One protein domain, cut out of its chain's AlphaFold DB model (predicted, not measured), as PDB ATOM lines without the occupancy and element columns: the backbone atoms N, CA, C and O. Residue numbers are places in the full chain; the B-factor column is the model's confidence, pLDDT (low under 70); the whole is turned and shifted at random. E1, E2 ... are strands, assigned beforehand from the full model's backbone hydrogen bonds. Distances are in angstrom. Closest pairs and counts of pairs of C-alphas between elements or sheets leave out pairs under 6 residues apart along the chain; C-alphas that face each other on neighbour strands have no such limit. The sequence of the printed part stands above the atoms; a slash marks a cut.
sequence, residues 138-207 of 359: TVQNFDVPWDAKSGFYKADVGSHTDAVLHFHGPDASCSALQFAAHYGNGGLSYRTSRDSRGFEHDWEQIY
ATOM      1  N   THR A 138     168.903 210.119 227.747       95.44
ATOM      2  CA  THR A 138     167.602 209.472 227.960       95.44
ATOM      3  C   THR A 138     167.747 207.962 227.794       95.44
ATOM      4  O   THR A 138     168.317 207.508 226.803       95.44
ATOM      5  N   VAL A 139     167.211 207.197 228.742       96.31
ATOM      6  CA  VAL A 139     167.106 205.730 228.709       96.31
ATOM      7  C   VAL A 139     165.645 205.306 228.852       96.31
ATOM      8  O   VAL A 139     164.809 206.102 229.269       96.31
ATOM      9  N   GLN A 140     165.333 204.056 228.520       96.25
ATOM     10  CA  GLN A 140     164.015 203.460 228.761       96.25
ATOM     11  C   GLN A 140     164.048 202.682 230.081       96.25
ATOM     12  O   GLN A 140     165.079 202.101 230.400       96.25
ATOM     13  N   ASN A 141     162.958 202.687 230.854       90.81
ATOM     14  CA  ASN A 141     162.757 201.822 232.031       90.81
ATOM     15  C   ASN A 141     163.951 201.721 233.007       90.81
ATOM     16  O   ASN A 141     164.222 200.656 233.550       90.81
ATOM     17  N   PHE A 142     164.649 202.834 233.270       93.25
ATOM     18  CA  PHE A 142     165.821 202.892 234.165       93.25
ATOM     19  C   PHE A 142     167.048 202.080 233.708       93.25
ATOM     20  O   PHE A 142     167.972 201.857 234.497       93.25
ATOM     21  N   ASP A 143     167.110 201.682 232.438       93.06
ATOM     22  CA  ASP A 143     168.184 200.859 231.874       93.06
ATOM     23  C   ASP A 143     169.443 201.677 231.548       93.06
ATOM     24  O   ASP A 143     169.915 201.724 230.413       93.06
ATOM     25  N   VAL A 144     170.005 202.349 232.555       96.06
ATOM     26  CA  VAL A 144     171.350 202.930 232.462       96.06
ATOM     27  C   VAL A 144     172.378 201.805 232.652       96.06
ATOM     28  O   VAL A 144     172.409 201.222 233.743       96.06
ATOM     29  N   PRO A 145     173.227 201.493 231.648       96.00
ATOM     30  CA  PRO A 145     174.276 200.484 231.781       96.00
ATOM     31  C   PRO A 145     175.215 200.780 232.952       96.00
ATOM     32  O   PRO A 145     175.487 201.940 233.263       96.00
ATOM     33  N   TRP A 146     175.737 199.736 233.593       95.50
ATOM     34  CA  TRP A 146     176.618 199.892 234.755       95.50
ATOM     35  C   TRP A 146     177.930 200.619 234.415       95.50
ATOM     36  O   TRP A 146     178.463 201.344 235.248       95.50
ATOM     37  N   ASP A 147     178.417 200.466 233.186       94.69
ATOM     38  CA  ASP A 147     179.645 201.060 232.654       94.69
ATOM     39  C   ASP A 147     179.399 202.377 231.897       94.69
ATOM     40  O   ASP A 147     180.318 202.951 231.302       94.69
ATOM     41  N   ALA A 148     178.164 202.892 231.926       94.19
ATOM     42  CA  ALA A 148     177.846 204.190 231.352       94.19
ATOM     43  C   ALA A 148     178.646 205.310 232.041       94.19
ATOM     44  O   ALA A 148     179.092 205.183 233.185       94.19
ATOM     45  N   LYS A 149     178.822 206.443 231.350       90.69
ATOM     46  CA  LYS A 149     179.442 207.633 231.949       90.69
ATOM     47  C   LYS A 149     178.640 208.077 233.174       90.69
ATOM     48  O   LYS A 149     177.418 208.073 233.131       90.69
ATOM     49  N   SER A 150     179.319 208.508 234.236       93.31
ATOM     50  CA  SER A 150     178.640 209.161 235.361       93.31
ATOM     51  C   SER A 150     177.741 210.295 234.861       93.31
ATOM     52  O   SER A 150     178.083 210.970 233.884       93.31
ATOM     53  N   GLY A 151     176.581 210.467 235.490       93.69
ATOM     54  CA  GLY A 151     175.594 211.405 234.984       93.69
ATOM     55  C   GLY A 151     174.223 211.347 235.633       93.69
ATOM     56  O   GLY A 151     173.929 210.499 236.477       93.69
ATOM     57  N   PHE A 152     173.366 212.262 235.188       93.81
ATOM     58  CA  PHE A 152     171.953 212.299 235.539       93.81
ATOM     59  C   PHE A 152     171.127 211.928 234.311       93.81
ATOM     60  O   PHE A 152     171.120 212.645 233.319       93.81
ATOM     61  N   TYR A 153     170.456 210.787 234.340       95.50
ATOM     62  CA  TYR A 153     169.756 210.219 233.196       95.50
ATOM     63  C   TYR A 153     168.252 210.382 233.341       95.50
ATOM     64  O   TYR A 153     167.686 210.142 234.407       95.50
ATOM     65  N   LYS A 154     167.596 210.747 232.244       96.00
ATOM     66  CA  LYS A 154     166.141 210.753 232.136       96.00
ATOM     67  C   LYS A 154     165.674 209.340 231.805       96.00
ATOM     68  O   LYS A 154     166.094 208.788 230.792       96.00
ATOM     69  N   ALA A 155     164.813 208.760 232.631       96.94
ATOM     70  CA  ALA A 155     164.235 207.441 232.395       96.94
ATOM     71  C   ALA A 155     162.812 207.598 231.856       96.94
ATOM     72  O   ALA A 155     161.924 208.071 232.558       96.94
ATOM     73  N   ASP A 156     162.594 207.236 230.600       96.50
ATOM     74  CA  ASP A 156     161.267 207.208 229.996       96.50
ATOM     75  C   ASP A 156     160.573 205.881 230.336       96.50
ATOM     76  O   ASP A 156     161.124 204.805 230.093       96.50
ATOM     77  N   VAL A 157     159.387 205.973 230.938       94.06
ATOM     78  CA  VAL A 157     158.529 204.827 231.285       94.06
ATOM     79  C   VAL A 157     157.183 204.894 230.546       94.06
ATOM     80  O   VAL A 157     156.196 204.269 230.935       94.06
ATOM     81  N   GLY A 158     157.114 205.682 229.468       93.62
ATOM     82  CA  GLY A 158     155.989 205.778 228.542       93.62
ATOM     83  C   GLY A 158     154.913 206.794 228.932       93.62
ATOM     84  O   GLY A 158     154.482 207.574 228.086       93.62
ATOM     85  N   SER A 159     154.457 206.807 230.190       92.81
ATOM     86  CA  SER A 159     153.405 207.739 230.655       92.81
ATOM     87  C   SER A 159     153.946 208.974 231.385       92.81
ATOM     88  O   SER A 159     153.320 210.035 231.373       92.81
ATOM     89  N   HIS A 160     155.117 208.841 231.995       93.94
ATOM     90  CA  HIS A 160     155.879 209.903 232.637       93.94
ATOM     91  C   HIS A 160     157.368 209.601 232.491       93.94
ATOM     92  O   HIS A 160     157.764 208.603 231.885       93.94
ATOM     93  N   THR A 161     158.197 210.484 233.041       96.06
ATOM     94  CA  THR A 161     159.639 210.276 233.071       96.06
ATOM     95  C   THR A 161     160.157 210.386 234.484       96.06
ATOM     96  O   THR A 161     159.820 211.332 235.198       96.06
ATOM     97  N   ASP A 162     161.011 209.443 234.823       96.44
ATOM     98  CA  ASP A 162     161.704 209.333 236.092       96.44
ATOM     99  C   ASP A 162     163.176 209.716 235.890       96.44
ATOM    100  O   ASP A 162     163.577 210.173 234.810       96.44
ATOM    101  N   ALA A 163     163.994 209.571 236.929       95.94
ATOM    102  CA  ALA A 163     165.401 209.930 236.845       95.94
ATOM    103  C   ALA A 163     166.316 208.883 237.476       95.94
ATOM    104  O   ALA A 163     166.004 208.321 238.524       95.94
ATOM    105  N   VAL A 164     167.474 208.666 236.849       97.12
ATOM    106  CA  VAL A 164     168.559 207.842 237.385       97.12
ATOM    107  C   VAL A 164     169.787 208.710 237.597       97.12
ATOM    108  O   VAL A 164     170.343 209.262 236.653       97.12
ATOM    109  N   LEU A 165     170.240 208.800 238.839       96.12
ATOM    110  CA  LEU A 165     171.565 209.307 239.153       96.12
ATOM    111  C   LEU A 165     172.549 208.139 239.087       96.12
ATOM    112  O   LEU A 165     172.373 207.161 239.812       96.12
ATOM    113  N   HIS A 166     173.558 208.234 238.226       96.06
ATOM    114  CA  HIS A 166     174.534 207.173 237.988       96.06
ATOM    115  C   HIS A 166     175.946 207.661 238.289       96.06
ATOM    116  O   HIS A 166     176.410 208.652 237.725       96.06
ATOM    117  N   PHE A 167     176.633 206.939 239.165       94.94
ATOM    118  CA  PHE A 167     178.052 207.108 239.442       94.94
ATOM    119  C   PHE A 167     178.788 205.888 238.907       94.94
ATOM    120  O   PHE A 167     178.452 204.771 239.286       94.94
ATOM    121  N   HIS A 168     179.806 206.103 238.080       93.88
ATOM    122  CA  HIS A 168     180.695 205.066 237.571       93.88
ATOM    123  C   HIS A 168     182.152 205.443 237.850       93.88
ATOM    124  O   HIS A 168     182.630 206.505 237.438       93.88
ATOM    125  N   GLY A 169     182.842 204.561 238.568       91.44
ATOM    126  CA  GLY A 169     184.265 204.622 238.861       91.44
ATOM    127  C   GLY A 169     184.945 203.364 238.321       91.44
ATOM    128  O   GLY A 169     184.807 202.309 238.947       91.44
ATOM    129  N   PRO A 170     185.661 203.438 237.182       78.75
ATOM    130  CA  PRO A 170     186.426 202.296 236.698       78.75
ATOM    131  C   PRO A 170     187.482 201.908 237.746       78.75
ATOM    132  O   PRO A 170     187.993 202.765 238.465       78.75
ATOM    133  N   ASP A 171     187.781 200.612 237.847       87.31
ATOM    134  CA  ASP A 171     188.774 200.036 238.771       87.31
ATOM    135  C   ASP A 171     188.381 199.997 240.264       87.31
ATOM    136  O   ASP A 171     189.239 199.958 241.149       87.31
ATOM    137  N   ALA A 172     187.080 199.938 240.564       90.00
ATOM    138  CA  ALA A 172     186.563 199.696 241.911       90.00
ATOM    139  C   ALA A 172     185.800 198.366 242.013       90.00
ATOM    140  O   ALA A 172     185.166 197.919 241.058       90.00
ATOM    141  N   SER A 173     185.796 197.761 243.209       94.12
ATOM    142  CA  SER A 173     184.958 196.582 243.469       94.12
ATOM    143  C   SER A 173     183.469 196.897 243.475       94.12
ATOM    144  O   SER A 173     182.677 196.054 243.075       94.12
ATOM    145  N   CYS A 174     183.095 198.115 243.868       94.94
ATOM    146  CA  CYS A 174     181.796 198.701 243.563       94.94
ATOM    147  C   CYS A 174     182.017 199.707 242.431       94.94
ATOM    148  O   CYS A 174     182.352 200.864 242.687       94.94
ATOM    149  N   SER A 175     181.951 199.235 241.185       95.12
ATOM    150  CA  SER A 175     182.288 200.053 240.013       95.12
ATOM    151  C   SER A 175     181.211 201.079 239.679       95.12
ATOM    152  O   SER A 175     181.516 202.109 239.084       95.12
ATOM    153  N   ALA A 176     179.971 200.845 240.101       96.38
ATOM    154  CA  ALA A 176     178.868 201.761 239.908       96.38
ATOM    155  C   ALA A 176     177.867 201.745 241.062       96.38
ATOM    156  O   ALA A 176     177.572 200.705 241.653       96.38
ATOM    157  N   LEU A 177     177.291 202.919 241.310       96.38
ATOM    158  CA  LEU A 177     176.167 203.142 242.211       96.38
ATOM    159  C   LEU A 177     175.102 203.926 241.456       96.38
ATOM    160  O   LEU A 177     175.381 204.996 240.910       96.38
ATOM    161  N   GLN A 178     173.876 203.414 241.469       97.38
ATOM    162  CA  GLN A 178     172.731 204.103 240.897       97.38
ATOM    163  C   GLN A 178     171.660 204.380 241.940       97.38
ATOM    164  O   GLN A 178     171.393 203.536 242.793       97.38
ATOM    165  N   PHE A 179     171.011 205.535 241.807       97.44
ATOM    166  CA  PHE A 179     169.760 205.869 242.482       97.44
ATOM    167  C   PHE A 179     168.677 206.152 241.440       97.44
ATOM    168  O   PHE A 179     168.878 206.996 240.571       97.44
ATOM    169  N   ALA A 180     167.532 205.481 241.542       96.81
ATOM    170  CA  ALA A 180     166.348 205.715 240.720       96.81
ATOM    171  C   ALA A 180     165.297 206.468 241.533       96.81
ATOM    172  O   ALA A 180     164.802 205.955 242.537       96.81
ATOM    173  N   ALA A 181     164.955 207.677 241.099       95.56
ATOM    174  CA  ALA A 181     163.910 208.492 241.696       95.56
ATOM    175  C   ALA A 181     162.656 208.456 240.819       95.56
ATOM    176  O   ALA A 181     162.700 208.844 239.648       95.56
ATOM    177  N   HIS A 182     161.542 208.025 241.407       93.94
ATOM    178  CA  HIS A 182     160.256 207.942 240.721       93.94
ATOM    179  C   HIS A 182     159.512 209.281 240.741       93.94
ATOM    180  O   HIS A 182     159.515 210.004 241.746       93.94
ATOM    181  N   TYR A 183     158.836 209.601 239.636       94.31
ATOM    182  CA  TYR A 183     158.030 210.806 239.470       94.31
ATOM    183  C   TYR A 183     157.040 211.001 240.627       94.31
ATOM    184  O   TYR A 183     156.443 210.057 241.144       94.31
ATOM    185  N   GLY A 184     156.861 212.257 241.050       92.00
ATOM    186  CA  GLY A 184     155.874 212.622 242.070       92.00
ATOM    187  C   GLY A 184     156.189 212.125 243.486       92.00
ATOM    188  O   GLY A 184     155.262 211.947 244.271       92.00
ATOM    189  N   ASN A 185     157.468 211.912 243.823       89.62
ATOM    190  CA  ASN A 185     157.900 211.257 245.068       89.62
ATOM    191  C   ASN A 185     157.364 209.819 245.196       89.62
ATOM    192  O   ASN A 185     157.071 209.360 246.300       89.62
ATOM    193  N   GLY A 186     157.245 209.108 244.070       90.38
ATOM    194  CA  GLY A 186     156.725 207.740 244.012       90.38
ATOM    195  C   GLY A 186     157.631 206.675 244.638       90.38
ATOM    196  O   GLY A 186     157.250 205.513 244.665       90.38
ATOM    197  N   GLY A 187     158.813 207.054 245.129       92.00
ATOM    198  CA  GLY A 187     159.787 206.153 245.739       92.00
ATOM    199  C   GLY A 187     161.218 206.477 245.316       92.00
ATOM    200  O   GLY A 187     161.456 207.285 244.414       92.00
ATOM    201  N   LEU A 188     162.169 205.831 245.987       95.19
ATOM    202  CA  LEU A 188     163.592 205.880 245.667       95.19
ATOM    203  C   LEU A 188     164.154 204.464 245.737       95.19
ATOM    204  O   LEU A 188     163.925 203.784 246.733       95.19
ATOM    205  N   SER A 189     164.929 204.060 244.745       96.31
ATOM    206  CA  SER A 189     165.589 202.752 244.727       96.31
ATOM    207  C   SER A 189     167.072 202.910 244.433       96.31
ATOM    208  O   SER A 189     167.492 203.931 243.886       96.31
ATOM    209  N   TYR A 190     167.881 201.920 244.797       97.56
ATOM    210  CA  TYR A 190     169.304 201.895 244.480       97.56
ATOM    211  C   TYR A 190     169.739 200.536 243.946       97.56
ATOM    212  O   TYR A 190     169.079 199.527 244.167       97.56
ATOM    213  N   ARG A 191     170.868 200.511 243.247       97.56
ATOM    214  CA  ARG A 191     171.584 199.274 242.918       97.56
ATOM    215  C   ARG A 191     173.068 199.559 242.767       97.56
ATOM    216  O   ARG A 191     173.470 200.702 242.542       97.56
ATOM    217  N   THR A 192     173.875 198.515 242.898       96.81
ATOM    218  CA  THR A 192     175.334 198.604 242.775       96.81
ATOM    219  C   THR A 192     175.855 197.518 241.856       96.81
ATOM    220  O   THR A 192     175.264 196.441 241.762       96.81
ATOM    221  N   SER A 193     176.933 197.817 241.138       96.75
ATOM    222  CA  SER A 193     177.641 196.819 240.344       96.75
ATOM    223  C   SER A 193     178.838 196.265 241.095       96.75
ATOM    224  O   SER A 193     179.344 196.873 242.040       96.75
ATOM    225  N   ARG A 194     179.325 195.123 240.619       94.88
ATOM    226  CA  ARG A 194     180.527 194.490 241.134       94.88
ATOM    227  C   ARG A 194     181.632 194.454 240.088       94.88
ATOM    228  O   ARG A 194     181.417 193.951 238.984       94.88
ATOM    229  N   ASP A 195     182.829 194.893 240.475       92.50
ATOM    230  CA  ASP A 195     184.060 194.831 239.680       92.50
ATOM    231  C   ASP A 195     183.775 195.223 238.206       92.50
ATOM    232  O   ASP A 195     183.103 196.215 237.936       92.50
ATOM    233  N   SER A 196     184.189 194.408 237.231       92.38
ATOM    234  CA  SER A 196     183.821 194.553 235.809       92.38
ATOM    235  C   SER A 196     182.693 193.604 235.368       92.38
ATOM    236  O   SER A 196     182.659 193.172 234.215       92.38
ATOM    237  N   ARG A 197     181.821 193.182 236.295       92.12
ATOM    238  CA  ARG A 197     180.748 192.193 236.060       92.12
ATOM    239  C   ARG A 197     179.361 192.817 235.891       92.12
ATOM    240  O   ARG A 197     178.493 192.162 235.325       92.12
ATOM    241  N   GLY A 198     179.168 194.057 236.335       94.19
ATOM    242  CA  GLY A 198     177.884 194.756 236.275       94.19
ATOM    243  C   GLY A 198     177.004 194.534 237.503       94.19
ATOM    244  O   GLY A 198     177.513 194.209 238.575       94.19
ATOM    245  N   PHE A 199     175.700 194.792 237.373       95.94
ATOM    246  CA  PHE A 199     174.733 194.671 238.469       95.94
ATOM    247  C   PHE A 199     174.494 193.195 238.828       95.94
ATOM    248  O   PHE A 199     174.118 192.409 237.964       95.94
ATOM    249  N   GLU A 200     174.717 192.819 240.092       93.75
ATOM    250  CA  GLU A 200     174.438 191.457 240.595       93.75
ATOM    251  C   GLU A 200     173.011 191.316 241.142       93.75
ATOM    252  O   GLU A 200     172.461 190.217 241.187       93.75
ATOM    253  N   HIS A 201     172.410 192.440 241.528       93.81
ATOM    254  CA  HIS A 201     171.036 192.535 241.989       93.81
ATOM    255  C   HIS A 201     170.286 193.580 241.166       93.81
ATOM    256  O   HIS A 201     170.870 194.570 240.707       93.81
ATOM    257  N   ASP A 202     168.985 193.353 241.014       94.69
ATOM    258  CA  ASP A 202     168.064 194.356 240.497       94.69
ATOM    259  C   ASP A 202     167.936 195.539 241.478       94.69
ATOM    260  O   ASP A 202     168.633 195.632 242.490       94.69
ATOM    261  N   TRP A 203     167.067 196.491 241.150       95.94
ATOM    262  CA  TRP A 203     166.790 197.642 242.003       95.94
ATOM    263  C   TRP A 203     166.272 197.232 243.386       95.94
ATOM    264  O   TRP A 203     165.277 196.521 243.494       95.94
ATOM    265  N   GLU A 204     166.901 197.770 244.428       95.56
ATOM    266  CA  GLU A 204     166.487 197.622 245.820       95.56
ATOM    267  C   GLU A 204     165.770 198.890 246.300       95.56
ATOM    268  O   GLU A 204     166.273 200.009 246.142       95.56
ATOM    269  N   GLN A 205     164.590 198.728 246.899       94.31
ATOM    270  CA  GLN A 205     163.746 199.840 247.338       94.31
ATOM    271  C   GLN A 205     164.282 200.485 248.623       94.31
ATOM    272  O   GLN A 205     164.522 199.827 249.632       94.31
ATOM    273  N   ILE A 206     164.369 201.813 248.632       95.06
ATOM    274  CA  ILE A 206     164.595 202.608 249.841       95.06
ATOM    275  C   ILE A 206     163.243 203.086 250.362       95.06
ATOM    276  O   ILE A 206     162.499 203.793 249.675       95.06
ATOM    277  N   TYR A 207     162.937 202.733 251.608       93.06
ATOM    278  CA  TYR A 207     161.753 203.227 252.298       93.06
ATOM    279  C   TYR A 207     162.022 204.559 252.993       93.06
ATOM    280  O   TYR A 207     163.071 204.783 253.597       93.06
TER     281      TYR A 207
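Overview. This is residues 138 to 207 of the 359 residues of the protein "Collar domain-containing protein" of Dickeya poaceiphila (UniProt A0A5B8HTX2). This is a single strongly twisted, curled sheet of six strands, with four longer strands, E2 to E5, side by side and a short strand at each edge, E1 and E6. The links of residues 141 to 150 and 195 to 203 lie over the same face of it. The printed part has 70 residues, with six named strands and no named helix; the sheet's order, E1 E2 E3 E4 E5 E6, is that of the chain, and it is mixed. The class is all strand, with 33 of the 70 residues in named strands. The whole is compact, with a radius of gyration of the C-alphas of 11.8 A and spans of 36 by 26 by 15 A.

Along the chain. Find C-alpha 138 at (167.602, 209.472, 227.960), where E1, residues 138 to 140, begins. E2 covers residues 151 to 156, 15.7 A, and E3 residues 161 to 168, 22.2 A. E4 follows at residues 176 to 181, 16.5 A, and E5 at 188 to 194, 20.9 A. E6, residues 204 to 206, ends at C-alpha 206, (164.595, 202.608, 249.841).

Arrangement. Begin at edge strand E1, parallel to E2: N 139 and O 154 are 2.8 A apart. E2 to E6 form a meander, each strand the antiparallel neighbour of the one before, in hairpins. Look for N 153 and O 164 at 2.8 A between E2 and E3, N 165 and O 179 at 2.8 A between E3 and E4, N 180 and O 189 at 2.8 A between E4 and E5, and N 190 and O 204 at 2.8 A between E5 and edge strand E6. E1 and E6 are apart.

Size, cuts and confidence. The C-alphas farthest apart, of Ser 159 and Asp 171, are 37.1 A apart. The printed part has no cut and no long link, and no printed residue is under 70 in pLDDT.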